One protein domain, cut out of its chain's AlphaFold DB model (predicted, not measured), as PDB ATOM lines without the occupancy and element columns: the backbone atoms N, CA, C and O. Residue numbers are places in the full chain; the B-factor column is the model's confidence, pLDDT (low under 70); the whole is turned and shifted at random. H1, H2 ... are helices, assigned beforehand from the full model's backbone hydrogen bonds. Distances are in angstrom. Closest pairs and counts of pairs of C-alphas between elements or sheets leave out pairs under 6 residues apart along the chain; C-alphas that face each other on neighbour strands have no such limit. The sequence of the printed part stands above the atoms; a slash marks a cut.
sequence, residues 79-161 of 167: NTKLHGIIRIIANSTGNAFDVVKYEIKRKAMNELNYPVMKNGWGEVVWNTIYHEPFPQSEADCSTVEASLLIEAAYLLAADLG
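What this domain is: This is residues 79 to 161 of the 167 residues of an uncharacterized protein of Treponema phagedenis (UniProt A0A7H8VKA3). Two helices, H3 and H1, lie side by side and run the same way, and H2 crosses H3 and meets H1 with its first residues. The long link between H2 and H3 makes a loop reaching away from the helices, with Trp 121 at its far end. The printed part has 83 residues with three named helices, in order H1, H2, H3, and no named strand: all helix, compact, radius of gyration of the C-alphas 12.7 A, spans 39 by 29 by 19 A.

Where its parts are: H3, residues 143 to 159, is 24.5 A long and ends at C-alpha 159 (8.666, -4.306, 17.364). H1, residues 79 to 93, begins at C-alpha 79 (16.447, 10.916, 3.789) and is 21.0 A long. H2, residues 97 to 112, is 21.2 A long.

How they stand to each other: H3 touches H1 at a shallow tilt of 19 degrees; their closest C-alphas, of Ile 150 and Leu 82, are 5.5 A apart. H3 touches H2, about perpendicular at 76 degrees, closest at the C-alphas of Ala 152 and Ala 108, 5.1 A. Residues 97 to 101 of H2 alone touch H1, at its residues 86 to 90 alone; the closest C-alphas, of Phe 97 and Ala 90, are 5.5 A apart, and the lines are only just about perpendicular at 70.0 degrees. In H1, H2 and H3 every O i to N i+4 pair is within hydrogen-bond range.

The domain as a whole: The C-alphas farthest apart, of Trp 121 and Gly 161, are 41.0 A apart. The link H1 to H2 is tight; H2 to H3 is long, 30 residues, where 126 to 127 pair antiparallel with 132 to 133. The printed part has no cut, and no printed residue is under 70 in pLDDT.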
ATOM      1  N   ASN A  79      15.149  11.354   3.289       84.88
ATOM      2  CA  ASN A  79      16.447  10.916   3.789       84.88
ATOM      3  C   ASN A  79      16.724  11.403   5.217       84.88
ATOM      4  O   ASN A  79      17.177  10.633   6.058       84.88
ATOM      5  N   THR A  80      16.421  12.673   5.498       87.31
ATOM      6  CA  THR A  80      16.559  13.241   6.845       87.31
ATOM      7  C   THR A  80      15.656  12.510   7.830       87.31
ATOM      8  O   THR A  80      16.118  12.137   8.906       87.31
ATOM      9  N   LYS A  81      14.409  12.226   7.430       90.69
ATOM     10  CA  LYS A  81      13.454  11.486   8.260       90.69
ATOM     11  C   LYS A  81      13.933  10.061   8.552       90.69
ATOM     12  O   LYS A  81      14.042   9.690   9.716       90.69
ATOM     13  N   LEU A  82      14.300   9.296   7.519       93.12
ATOM     14  CA  LEU A  82      14.822   7.934   7.674       93.12
ATOM     15  C   LEU A  82      16.059   7.900   8.585       93.12
ATOM     16  O   LEU A  82      16.107   7.132   9.539       93.12
ATOM     17  N   HIS A  83      17.043   8.768   8.336       93.06
ATOM     18  CA  HIS A  83      18.254   8.841   9.156       93.06
ATOM     19  C   HIS A  83      17.977   9.282  10.602       93.06
ATOM     20  O   HIS A  83      18.694   8.855  11.509       93.06
ATOM     21  N   GLY A  84      16.965  10.124  10.829       93.62
ATOM     22  CA  GLY A  84      16.506  10.482  12.169       93.62
ATOM     23  C   GLY A  84      15.983   9.264  12.928       93.62
ATOM     24  O   GLY A  84      16.447   8.995  14.034       93.62
ATOM     25  N   ILE A  85      15.113   8.471  12.292       95.50
ATOM     26  CA  ILE A  85      14.566   7.238  12.879       95.50
ATOM     27  C   ILE A  85      15.682   6.236  13.198       95.50
ATOM     28  O   ILE A  85      15.761   5.748  14.324       95.50
ATOM     29  N   ILE A  86      16.585   5.975  12.243       96.56
ATOM     30  CA  ILE A  86      17.714   5.047  12.438       96.56
ATOM     31  C   ILE A  86      18.542   5.462  13.656       96.56
ATOM     32  O   ILE A  86      18.932   4.615  14.453       96.56
ATOM     33  N   ARG A  87      18.799   6.765  13.824       95.94
ATOM     34  CA  ARG A  87      19.588   7.280  14.947       95.94
ATOM     35  C   ARG A  87      18.887   7.080  16.286       95.94
ATOM     36  O   ARG A  87      19.553   6.727  17.251       95.94
ATOM     37  N   ILE A  88      17.571   7.285  16.342       96.00
ATOM     38  CA  ILE A  88      16.781   7.019  17.549       96.00
ATOM     39  C   ILE A  88      16.890   5.537  17.913       96.00
ATOM     40  O   ILE A  88      17.296   5.223  19.026       96.00
ATOM     41  N   ILE A  89      16.640   4.631  16.962       96.81
ATOM     42  CA  ILE A  89      16.715   3.183  17.207       96.81
ATOM     43  C   ILE A  89      18.134   2.758  17.612       96.81
ATOM     44  O   ILE A  89      18.304   1.989  18.558       96.81
ATOM     45  N   ALA A  90      19.165   3.271  16.936       96.94
ATOM     46  CA  ALA A  90      20.565   2.995  17.261       96.94
ATOM     47  C   ALA A  90      20.904   3.419  18.697       96.94
ATOM     48  O   ALA A  90      21.432   2.622  19.468       96.94
ATOM     49  N   ASN A  91      20.512   4.633  19.090       95.69
ATOM     50  CA  ASN A  91      20.739   5.139  20.441       95.69
ATOM     51  C   ASN A  91      19.955   4.346  21.497       95.69
ATOM     52  O   ASN A  91      20.493   4.067  22.564       95.69
ATOM     53  N   SER A  92      18.707   3.971  21.210       95.25
ATOM     54  CA  SER A  92      17.857   3.212  22.135       95.25
ATOM     55  C   SER A  92      18.310   1.762  22.318       95.25
ATOM     56  O   SER A  92      18.145   1.212  23.402       95.25
ATOM     57  N   THR A  93      18.874   1.138  21.283       95.00
ATOM     58  CA  THR A  93      19.309  -0.271  21.325       95.00
ATOM     59  C   THR A  93      20.796  -0.451  21.631       95.00
ATOM     60  O   THR A  93      21.230  -1.568  21.894       95.00
ATOM     61  N   GLY A  94      21.593   0.620  21.567       95.06
ATOM     62  CA  GLY A  94      23.053   0.561  21.678       95.06
ATOM     63  C   GLY A  94      23.760  -0.001  20.438       95.06
ATOM     64  O   GLY A  94      24.973  -0.203  20.466       95.06
ATOM     65  N   ASN A  95      23.031  -0.255  19.346       96.50
ATOM     66  CA  ASN A  95      23.600  -0.772  18.105       96.50
ATOM     67  C   ASN A  95      24.210   0.338  17.244       96.50
ATOM     68  O   ASN A  95      23.778   1.490  17.261       96.50
ATOM     69  N   ALA A  96      25.183  -0.031  16.412       96.56
ATOM     70  CA  ALA A  96      25.747   0.884  15.429       96.56
ATOM     71  C   ALA A  96      24.698   1.303  14.384       96.56
ATOM     72  O   ALA A  96      23.859   0.505  13.958       96.56
ATOM     73  N   PHE A  97      24.798   2.551  13.918       95.88
ATOM     74  CA  PHE A  97      23.893   3.124  12.917       95.88
ATOM     75  C   PHE A  97      23.765   2.240  11.669       95.88
ATOM     76  O   PHE A  97      22.656   1.975  11.212       95.88
ATOM     77  N   ASP A  98      24.887   1.735  11.150       94.56
ATOM     78  CA  ASP A  98      24.903   0.908   9.939       94.56
ATOM     79  C   ASP A  98      24.254  -0.468  10.139       94.56
ATOM     80  O   ASP A  98      23.665  -1.007   9.201       94.56
ATOM     81  N   VAL A  99      24.294  -1.010  11.360       94.94
ATOM     82  CA  VAL A  99      23.634  -2.279  11.711       94.94
ATOM     83  C   VAL A  99      22.120  -2.095  11.706       94.94
ATOM     84  O   VAL A  99      21.414  -2.839  11.031       94.94
ATOM     85  N   VAL A 100      21.620  -1.053  12.375       96.88
ATOM     86  CA  VAL A 100      20.185  -0.718  12.372       96.88
ATOM     87  C   VAL A 100      19.704  -0.398  10.959       96.88
ATOM     88  O   VAL A 100      18.646  -0.849  10.526       96.88
ATOM     89  N   LYS A 101      20.511   0.345  10.199       95.81
ATOM     90  CA  LYS A 101      20.241   0.655   8.797       95.81
ATOM     91  C   LYS A 101      20.143  -0.606   7.938       95.81
ATOM     92  O   LYS A 101      19.278  -0.686   7.069       95.81
ATOM     93  N   TYR A 102      21.026  -1.582   8.147       95.00
ATOM     94  CA  TYR A 102      20.948  -2.869   7.462       95.00
ATOM     95  C   TYR A 102      19.673  -3.629   7.836       95.00
ATOM     96  O   TYR A 102      18.972  -4.094   6.942       95.00
ATOM     97  N   GLU A 103      19.340  -3.685   9.125       95.88
ATOM     98  CA  GLU A 103      18.146  -4.364   9.635       95.88
ATOM     99  C   GLU A 103      16.859  -3.807   9.020       95.88
ATOM    100  O   GLU A 103      16.026  -4.562   8.527       95.88
ATOM    101  N   ILE A 104      16.732  -2.480   8.949       97.06
ATOM    102  CA  ILE A 104      15.580  -1.814   8.325       97.06
ATOM    103  C   ILE A 104      15.457  -2.193   6.852       97.06
ATOM    104  O   ILE A 104      14.363  -2.502   6.384       97.06
ATOM    105  N   LYS A 105      16.571  -2.197   6.112       96.25
ATOM    106  CA  LYS A 105      16.567  -2.605   4.702       96.25
ATOM    107  C   LYS A 105      16.180  -4.075   4.540       96.25
ATOM    108  O   LYS A 105      15.416  -4.392   3.631       96.25
ATOM    109  N   ARG A 106      16.671  -4.958   5.418       95.56
ATOM    110  CA  ARG A 106      16.308  -6.383   5.428       95.56
ATOM    111  C   ARG A 106      14.816  -6.567   5.711       95.56
ATOM    112  O   ARG A 106      14.142  -7.267   4.962       95.56
ATOM    113  N   LYS A 107      14.276  -5.873   6.719       96.25
ATOM    114  CA  LYS A 107      12.844  -5.892   7.055       96.25
ATOM    115  C   LYS A 107      11.983  -5.364   5.907       96.25
ATOM    116  O   LYS A 107      11.029  -6.020   5.506       96.25
ATOM    117  N   ALA A 108      12.360  -4.238   5.300       97.25
ATOM    118  CA  ALA A 108      11.658  -3.690   4.138       97.25
ATOM    119  C   ALA A 108      11.659  -4.659   2.943       97.25
ATOM    120  O   ALA A 108      10.662  -4.770   2.232       97.25
ATOM    121  N   MET A 109      12.771  -5.359   2.710       96.31
ATOM    122  CA  MET A 109      12.897  -6.348   1.636       96.31
ATOM    123  C   MET A 109      11.983  -7.547   1.879       96.31
ATOM    124  O   MET A 109      11.240  -7.936   0.982       96.31
ATOM    125  N   ASN A 110      11.995  -8.079   3.102       94.50
ATOM    126  CA  ASN A 110      11.264  -9.293   3.454       94.50
ATOM    127  C   ASN A 110       9.757  -9.062   3.647       94.50
ATOM    128  O   ASN A 110       8.970  -9.958   3.356       94.50
ATOM    129  N   GLU A 111       9.344  -7.881   4.117       96.06
ATOM    130  CA  GLU A 111       7.948  -7.618   4.503       96.06
ATOM    131  C   GLU A 111       7.225  -6.638   3.570       96.06
ATOM    132  O   GLU A 111       6.012  -6.740   3.397       96.06
ATOM    133  N   LEU A 112       7.944  -5.700   2.942       95.38
ATOM    134  CA  LEU A 112       7.351  -4.595   2.172       95.38
ATOM    135  C   LEU A 112       7.727  -4.616   0.682       95.38
ATOM    136  O   LEU A 112       7.449  -3.658  -0.040       95.38
ATOM    137  N   ASN A 113       8.337  -5.704   0.204       93.44
ATOM    138  CA  ASN A 113       8.800  -5.866  -1.179       93.44
ATOM    139  C   ASN A 113       9.813  -4.791  -1.624       93.44
ATOM    140  O   ASN A 113       9.804  -4.352  -2.780       93.44
ATOM    141  N   TYR A 114      10.695  -4.349  -0.721       94.38
ATOM    142  CA  TYR A 114      11.838  -3.517  -1.107       94.38
ATOM    143  C   TYR A 114      12.784  -4.305  -2.035       94.38
ATOM    144  O   TYR A 114      13.025  -5.492  -1.800       94.38
ATOM    145  N   PRO A 115      13.318  -3.685  -3.102       93.12
ATOM    146  CA  PRO A 115      14.102  -4.392  -4.106       93.12
ATOM    147  C   PRO A 115      15.389  -5.007  -3.552       93.12
ATOM    148  O   PRO A 115      16.025  -4.492  -2.629       93.12
ATOM    149  N   VAL A 116      15.802  -6.096  -4.199       94.62
ATOM    150  CA  VAL A 116      17.084  -6.764  -3.965       94.62
ATOM    151  C   VAL A 116      18.189  -6.133  -4.805       94.62
ATOM    152  O   VAL A 116      17.962  -5.660  -5.921       94.62
ATOM    153  N   MET A 117      19.406  -6.157  -4.279       93.44
ATOM    154  CA  MET A 117      20.597  -5.698  -4.971       93.44
ATOM    155  C   MET A 117      20.931  -6.633  -6.134       93.44
ATOM    156  O   MET A 117      20.929  -7.859  -5.991       93.44
ATOM    157  N   LYS A 118      21.260  -6.037  -7.283       90.44
ATOM    158  CA  LYS A 118      21.729  -6.746  -8.473       90.44
ATOM    159  C   LYS A 118      23.135  -6.291  -8.849       90.44
ATOM    160  O   LYS A 118      23.464  -5.119  -8.678       90.44
ATOM    161  N   ASN A 119      23.961  -7.210  -9.341       88.12
ATOM    162  CA  ASN A 119      25.289  -6.897  -9.866       88.12
ATOM    163  C   ASN A 119      25.197  -6.265 -11.274       88.12
ATOM    164  O   ASN A 119      24.112  -6.122 -11.839       88.12
ATOM    165  N   GLY A 120      26.344  -5.910 -11.867       80.44
ATOM    166  CA  GLY A 120      26.406  -5.317 -13.213       80.44
ATOM    167  C   GLY A 120      25.868  -6.209 -14.346       80.44
ATOM    168  O   GLY A 120      25.599  -5.708 -15.433       80.44
ATOM    169  N   TRP A 121      25.669  -7.503 -14.086       83.56
ATOM    170  CA  TRP A 121      25.085  -8.479 -15.010       83.56
ATOM    171  C   TRP A 121      23.585  -8.709 -14.760       83.56
ATOM    172  O   TRP A 121      22.948  -9.479 -15.473       83.56
ATOM    173  N   GLY A 122      23.002  -8.030 -13.764       81.06
ATOM    174  CA  GLY A 122      21.594  -8.156 -13.391       81.06
ATOM    175  C   GLY A 122      21.279  -9.326 -12.452       81.06
ATOM    176  O   GLY A 122      20.106  -9.563 -12.158       81.06
ATOM    177  N   GLU A 123      22.291 -10.039 -11.959       86.50
ATOM    178  CA  GLU A 123      22.134 -11.180 -11.054       86.50
ATOM    179  C   GLU A 123      21.995 -10.714  -9.603       86.50
ATOM    180  O   GLU A 123      22.599  -9.718  -9.198       86.50
ATOM    181  N   VAL A 124      21.210 -11.442  -8.807       91.62
ATOM    182  CA  VAL A 124      20.981 -11.124  -7.391       91.62
ATOM    183  C   VAL A 124      22.268 -11.306  -6.592       91.62
ATOM    184  O   VAL A 124      22.906 -12.355  -6.657       91.62
ATOM    185  N   VAL A 125      22.625 -10.297  -5.799       92.94
ATOM    186  CA  VAL A 125      23.746 -10.383  -4.857       92.94
ATOM    187  C   VAL A 125      23.256 -11.045  -3.571       92.94
ATOM    188  O   VAL A 125      22.271 -10.599  -2.985       92.94
ATOM    189  N   TRP A 126      23.943 -12.093  -3.121       92.69
ATOM    190  CA  TRP A 126      23.555 -12.880  -1.947       92.69
ATOM    191  C   TRP A 126      24.421 -12.574  -0.732       92.69
ATOM    192  O   TRP A 126      25.645 -12.486  -0.833       92.69
ATOM    193  N   ASN A 127      23.783 -12.482   0.431       88.81
ATOM    194  CA  ASN A 127      24.448 -12.530   1.717       88.81
ATOM    195  C   ASN A 127      24.668 -13.994   2.111       88.81
ATOM    196  O   ASN A 127      23.736 -14.708   2.476       88.81
ATOM    197  N   THR A 128      25.919 -14.444   2.043       88.69
ATOM    198  CA  THR A 128      26.291 -15.836   2.330       88.69
ATOM    199  C   THR A 128      26.156 -16.213   3.801       88.69
ATOM    200  O   THR A 128      26.070 -17.397   4.099       88.69
ATOM    201  N   ILE A 129      26.152 -15.237   4.715       87.75
ATOM    202  CA  ILE A 129      26.046 -15.480   6.160       87.75
ATOM    203  C   ILE A 129      24.590 -15.752   6.542       87.75
ATOM    204  O   ILE A 129      24.312 -16.684   7.289       87.75
ATOM    205  N   TYR A 130      23.663 -14.947   6.020       83.75
ATOM    206  CA  TYR A 130      22.236 -15.049   6.343       83.75
ATOM    207  C   TYR A 130      21.434 -15.878   5.330       83.75
ATOM    208  O   TYR A 130      20.238 -16.071   5.519       83.75
ATOM    209  N   HIS A 131      22.081 -16.381   4.273       90.25
ATOM    210  CA  HIS A 131      21.450 -17.147   3.194       90.25
ATOM    211  C   HIS A 131      20.237 -16.438   2.568       90.25
ATOM    212  O   HIS A 131      19.237 -17.063   2.222       90.25
ATOM    213  N   GLU A 132      20.347 -15.124   2.385       92.88
ATOM    214  CA  GLU A 132      19.297 -14.268   1.825       92.88
ATOM    215  C   GLU A 132      19.880 -13.281   0.797       92.88
ATOM    216  O   GLU A 132      21.087 -13.016   0.809       92.88
ATOM    217  N   PRO A 133      19.061 -12.708  -0.102       94.25
ATOM    218  CA  PRO A 133      19.491 -11.615  -0.970       94.25
ATOM    219  C   PRO A 133      19.936 -10.378  -0.181       94.25
ATOM    220  O   PRO A 133      19.379 -10.055   0.865       94.25
ATOM    221  N   PHE A 134      20.895  -9.620  -0.711       94.38
ATOM    222  CA  PHE A 134      21.173  -8.286  -0.188       94.38
ATOM    223  C   PHE A 134      20.061  -7.311  -0.594       94.38
ATOM    224  O   PHE A 134      19.670  -7.294  -1.764       94.38
ATOM    225  N   PRO A 135      19.597  -6.430   0.307       94.69
ATOM    226  CA  PRO A 135      18.681  -5.361  -0.069       94.69
ATOM    227  C   PRO A 135      19.389  -4.302  -0.927       94.69
ATOM    228  O   PRO A 135      20.586  -4.055  -0.761       94.69
ATOM    229  N   GLN A 136      18.646  -3.648  -1.825       92.88
ATOM    230  CA  GLN A 136      19.162  -2.614  -2.728       92.88
ATOM    231  C   GLN A 136      19.875  -1.469  -1.979       92.88
ATOM    232  O   GLN A 136      19.574  -1.138  -0.827       92.88
ATOM    233  N   SER A 137      20.849  -0.848  -2.651       88.31
ATOM    234  CA  SER A 137      21.516   0.355  -2.153       88.31
ATOM    235  C   SER A 137      20.550   1.539  -2.093       88.31
ATOM    236  O   SER A 137      19.776   1.794  -3.013       88.31
ATOM    237  N   GLU A 138      20.656   2.345  -1.038       83.00
ATOM    238  CA  GLU A 138      19.846   3.557  -0.918       83.00
ATOM    239  C   GLU A 138      20.181   4.627  -1.962       83.00
ATOM    240  O   GLU A 138      19.369   5.517  -2.215       83.00
ATOM    241  N   ALA A 139      21.385   4.587  -2.541       80.50
ATOM    242  CA  ALA A 139      21.773   5.512  -3.604       80.50
ATOM    243  C   ALA A 139      20.895   5.340  -4.856       80.50
ATOM    244  O   ALA A 139      20.623   6.317  -5.555       80.50
ATOM    245  N   ASP A 140      20.395   4.122  -5.061       81.38
ATOM    246  CA  ASP A 140      19.566   3.726  -6.200       81.38
ATOM    247  C   ASP A 140      18.068   3.751  -5.860       81.38
ATOM    248  O   ASP A 140      17.219   3.397  -6.671       81.38
ATOM    249  N   CYS A 141      17.728   4.192  -4.647       84.62
ATOM    250  CA  CYS A 141      16.375   4.177  -4.122       84.62
ATOM    251  C   CYS A 141      15.519   5.295  -4.727       84.62
ATOM    252  O   CYS A 141      15.851   6.489  -4.660       84.62
ATOM    253  N   SER A 142      14.359   4.915  -5.257       85.88
ATOM    254  CA  SER A 142      13.327   5.868  -5.656       85.88
ATOM    255  C   SER A 142      12.601   6.473  -4.450       85.88
ATOM    256  O   SER A 142      12.695   5.976  -3.328       85.88
ATOM    257  N   THR A 143      11.815   7.534  -4.668       83.12
ATOM    258  CA  THR A 143      10.978   8.128  -3.605       83.12
ATOM    259  C   THR A 143       9.937   7.161  -3.034       83.12
ATOM    260  O   THR A 143       9.553   7.300  -1.877       83.12
ATOM    261  N   VAL A 144       9.462   6.202  -3.838       85.62
ATOM    262  CA  VAL A 144       8.494   5.178  -3.402       85.62
ATOM    263  C   VAL A 144       9.190   4.146  -2.524       85.62
ATOM    264  O   VAL A 144       8.728   3.860  -1.428       85.62
ATOM    265  N   GLU A 145      10.335   3.639  -2.973       90.62
ATOM    266  CA  GLU A 145      11.152   2.703  -2.195       90.62
ATOM    267  C   GLU A 145      11.653   3.334  -0.888       90.62
ATOM    268  O   GLU A 145      11.710   2.662   0.137       90.62
ATOM    269  N   ALA A 146      11.940   4.639  -0.884       90.94
ATOM    270  CA  ALA A 146      12.325   5.356   0.329       90.94
ATOM    271  C   ALA A 146      11.184   5.398   1.358       90.94
ATOM    272  O   ALA A 146      11.445   5.330   2.557       90.94
ATOM    273  N   SER A 147       9.924   5.469   0.910       92.00
ATOM    274  CA  SER A 147       8.769   5.355   1.807       92.00
ATOM    275  C   SER A 147       8.679   3.967   2.445       92.00
ATOM    276  O   SER A 147       8.411   3.895   3.639       92.00
ATOM    277  N   LEU A 148       8.985   2.895   1.700       95.69
ATOM    278  CA  LEU A 148       9.029   1.529   2.247       95.69
ATOM    279  C   LEU A 148      10.095   1.400   3.345       95.69
ATOM    280  O   LEU A 148       9.853   0.779   4.372       95.69
ATOM    281  N   LEU A 149      11.263   2.027   3.167       95.94
ATOM    282  CA  LEU A 149      12.303   2.046   4.204       95.94
ATOM    283  C   LEU A 149      11.852   2.794   5.463       95.94
ATOM    284  O   LEU A 149      12.142   2.356   6.572       95.94
ATOM    285  N   ILE A 150      11.147   3.917   5.307       95.06
ATOM    286  CA  ILE A 150      10.605   4.677   6.442       95.06
ATOM    287  C   ILE A 150       9.548   3.852   7.180       95.06
ATOM    288  O   ILE A 150       9.566   3.801   8.406       95.06
ATOM    289  N   GLU A 151       8.653   3.194   6.449       96.12
ATOM    290  CA  GLU A 151       7.630   2.320   7.021       96.12
ATOM    291  C   GLU A 151       8.258   1.145   7.779       96.12
ATOM    292  O   GLU A 151       7.953   0.947   8.953       96.12
ATOM    293  N   ALA A 152       9.229   0.449   7.179       97.38
ATOM    294  CA  ALA A 152       9.985  -0.605   7.854       97.38
ATOM    295  C   ALA A 152      10.723  -0.105   9.105       97.38
ATOM    296  O   ALA A 152      10.827  -0.838  10.085       97.38
ATOM    297  N   ALA A 153      11.213   1.139   9.103       97.12
ATOM    298  CA  ALA A 153      11.853   1.737  10.270       97.12
ATOM    299  C   ALA A 153      10.862   1.970  11.421       97.12
ATOM    300  O   ALA A 153      11.198   1.698  12.573       97.12
ATOM    301  N   TYR A 154       9.638   2.417  11.121       96.88
ATOM    302  CA  TYR A 154       8.574   2.516  12.123       96.88
ATOM    303  C   TYR A 154       8.143   1.142  12.639       96.88
ATOM    304  O   TYR A 154       7.976   0.992  13.846       96.88
ATOM    305  N   LEU A 155       8.008   0.144  11.759       96.75
ATOM    306  CA  LEU A 155       7.690  -1.229  12.164       96.75
ATOM    307  C   LEU A 155       8.773  -1.799  13.084       96.75
ATOM    308  O   LEU A 155       8.454  -2.312  14.147       96.75
ATOM    309  N   LEU A 156      10.052  -1.637  12.731       97.38
ATOM    310  CA  LEU A 156      11.157  -2.090  13.576       97.38
ATOM    311  C   LEU A 156      11.156  -1.390  14.942       97.38
ATOM    312  O   LEU A 156      11.372  -2.030  15.966       97.38
ATOM    313  N   ALA A 157      10.914  -0.079  14.979       96.38
ATOM    314  CA  ALA A 157      10.808   0.636  16.247       96.38
ATOM    315  C   ALA A 157       9.625   0.144  17.088       96.38
ATOM    316  O   ALA A 157       9.783  -0.026  18.293       96.38
ATOM    317  N   ALA A 158       8.476  -0.130  16.465       95.50
ATOM    318  CA  ALA A 158       7.311  -0.690  17.141       95.50
ATOM    319  C   ALA A 158       7.597  -2.089  17.710       95.50
ATOM    320  O   ALA A 158       7.305  -2.325  18.882       95.50
ATOM    321  N   ASP A 159       8.246  -2.964  16.934       95.56
ATOM    322  CA  ASP A 159       8.666  -4.306  17.364       95.56
ATOM    323  C   ASP A 159       9.596  -4.243  18.592       95.56
ATOM    324  O   ASP A 159       9.551  -5.103  19.471       95.56
ATOM    325  N   LEU A 160      10.418  -3.193  18.682       95.62
ATOM    326  CA  LEU A 160      11.352  -2.948  19.786       95.62
ATOM    327  C   LEU A 160      10.753  -2.117  20.937       95.62
ATOM    328  O   LEU A 160      11.447  -1.853  21.918       95.62
ATOM    329  N   GLY A 161       9.499  -1.666  20.827       94.81
ATOM    330  CA  GLY A 161       8.856  -0.797  21.820       94.81
ATOM    331  C   GLY A 161       9.455   0.615  21.913       94.81
ATOM    332  O   GLY A 161       9.362   1.263  22.955       94.81
TER     333      GLY A 161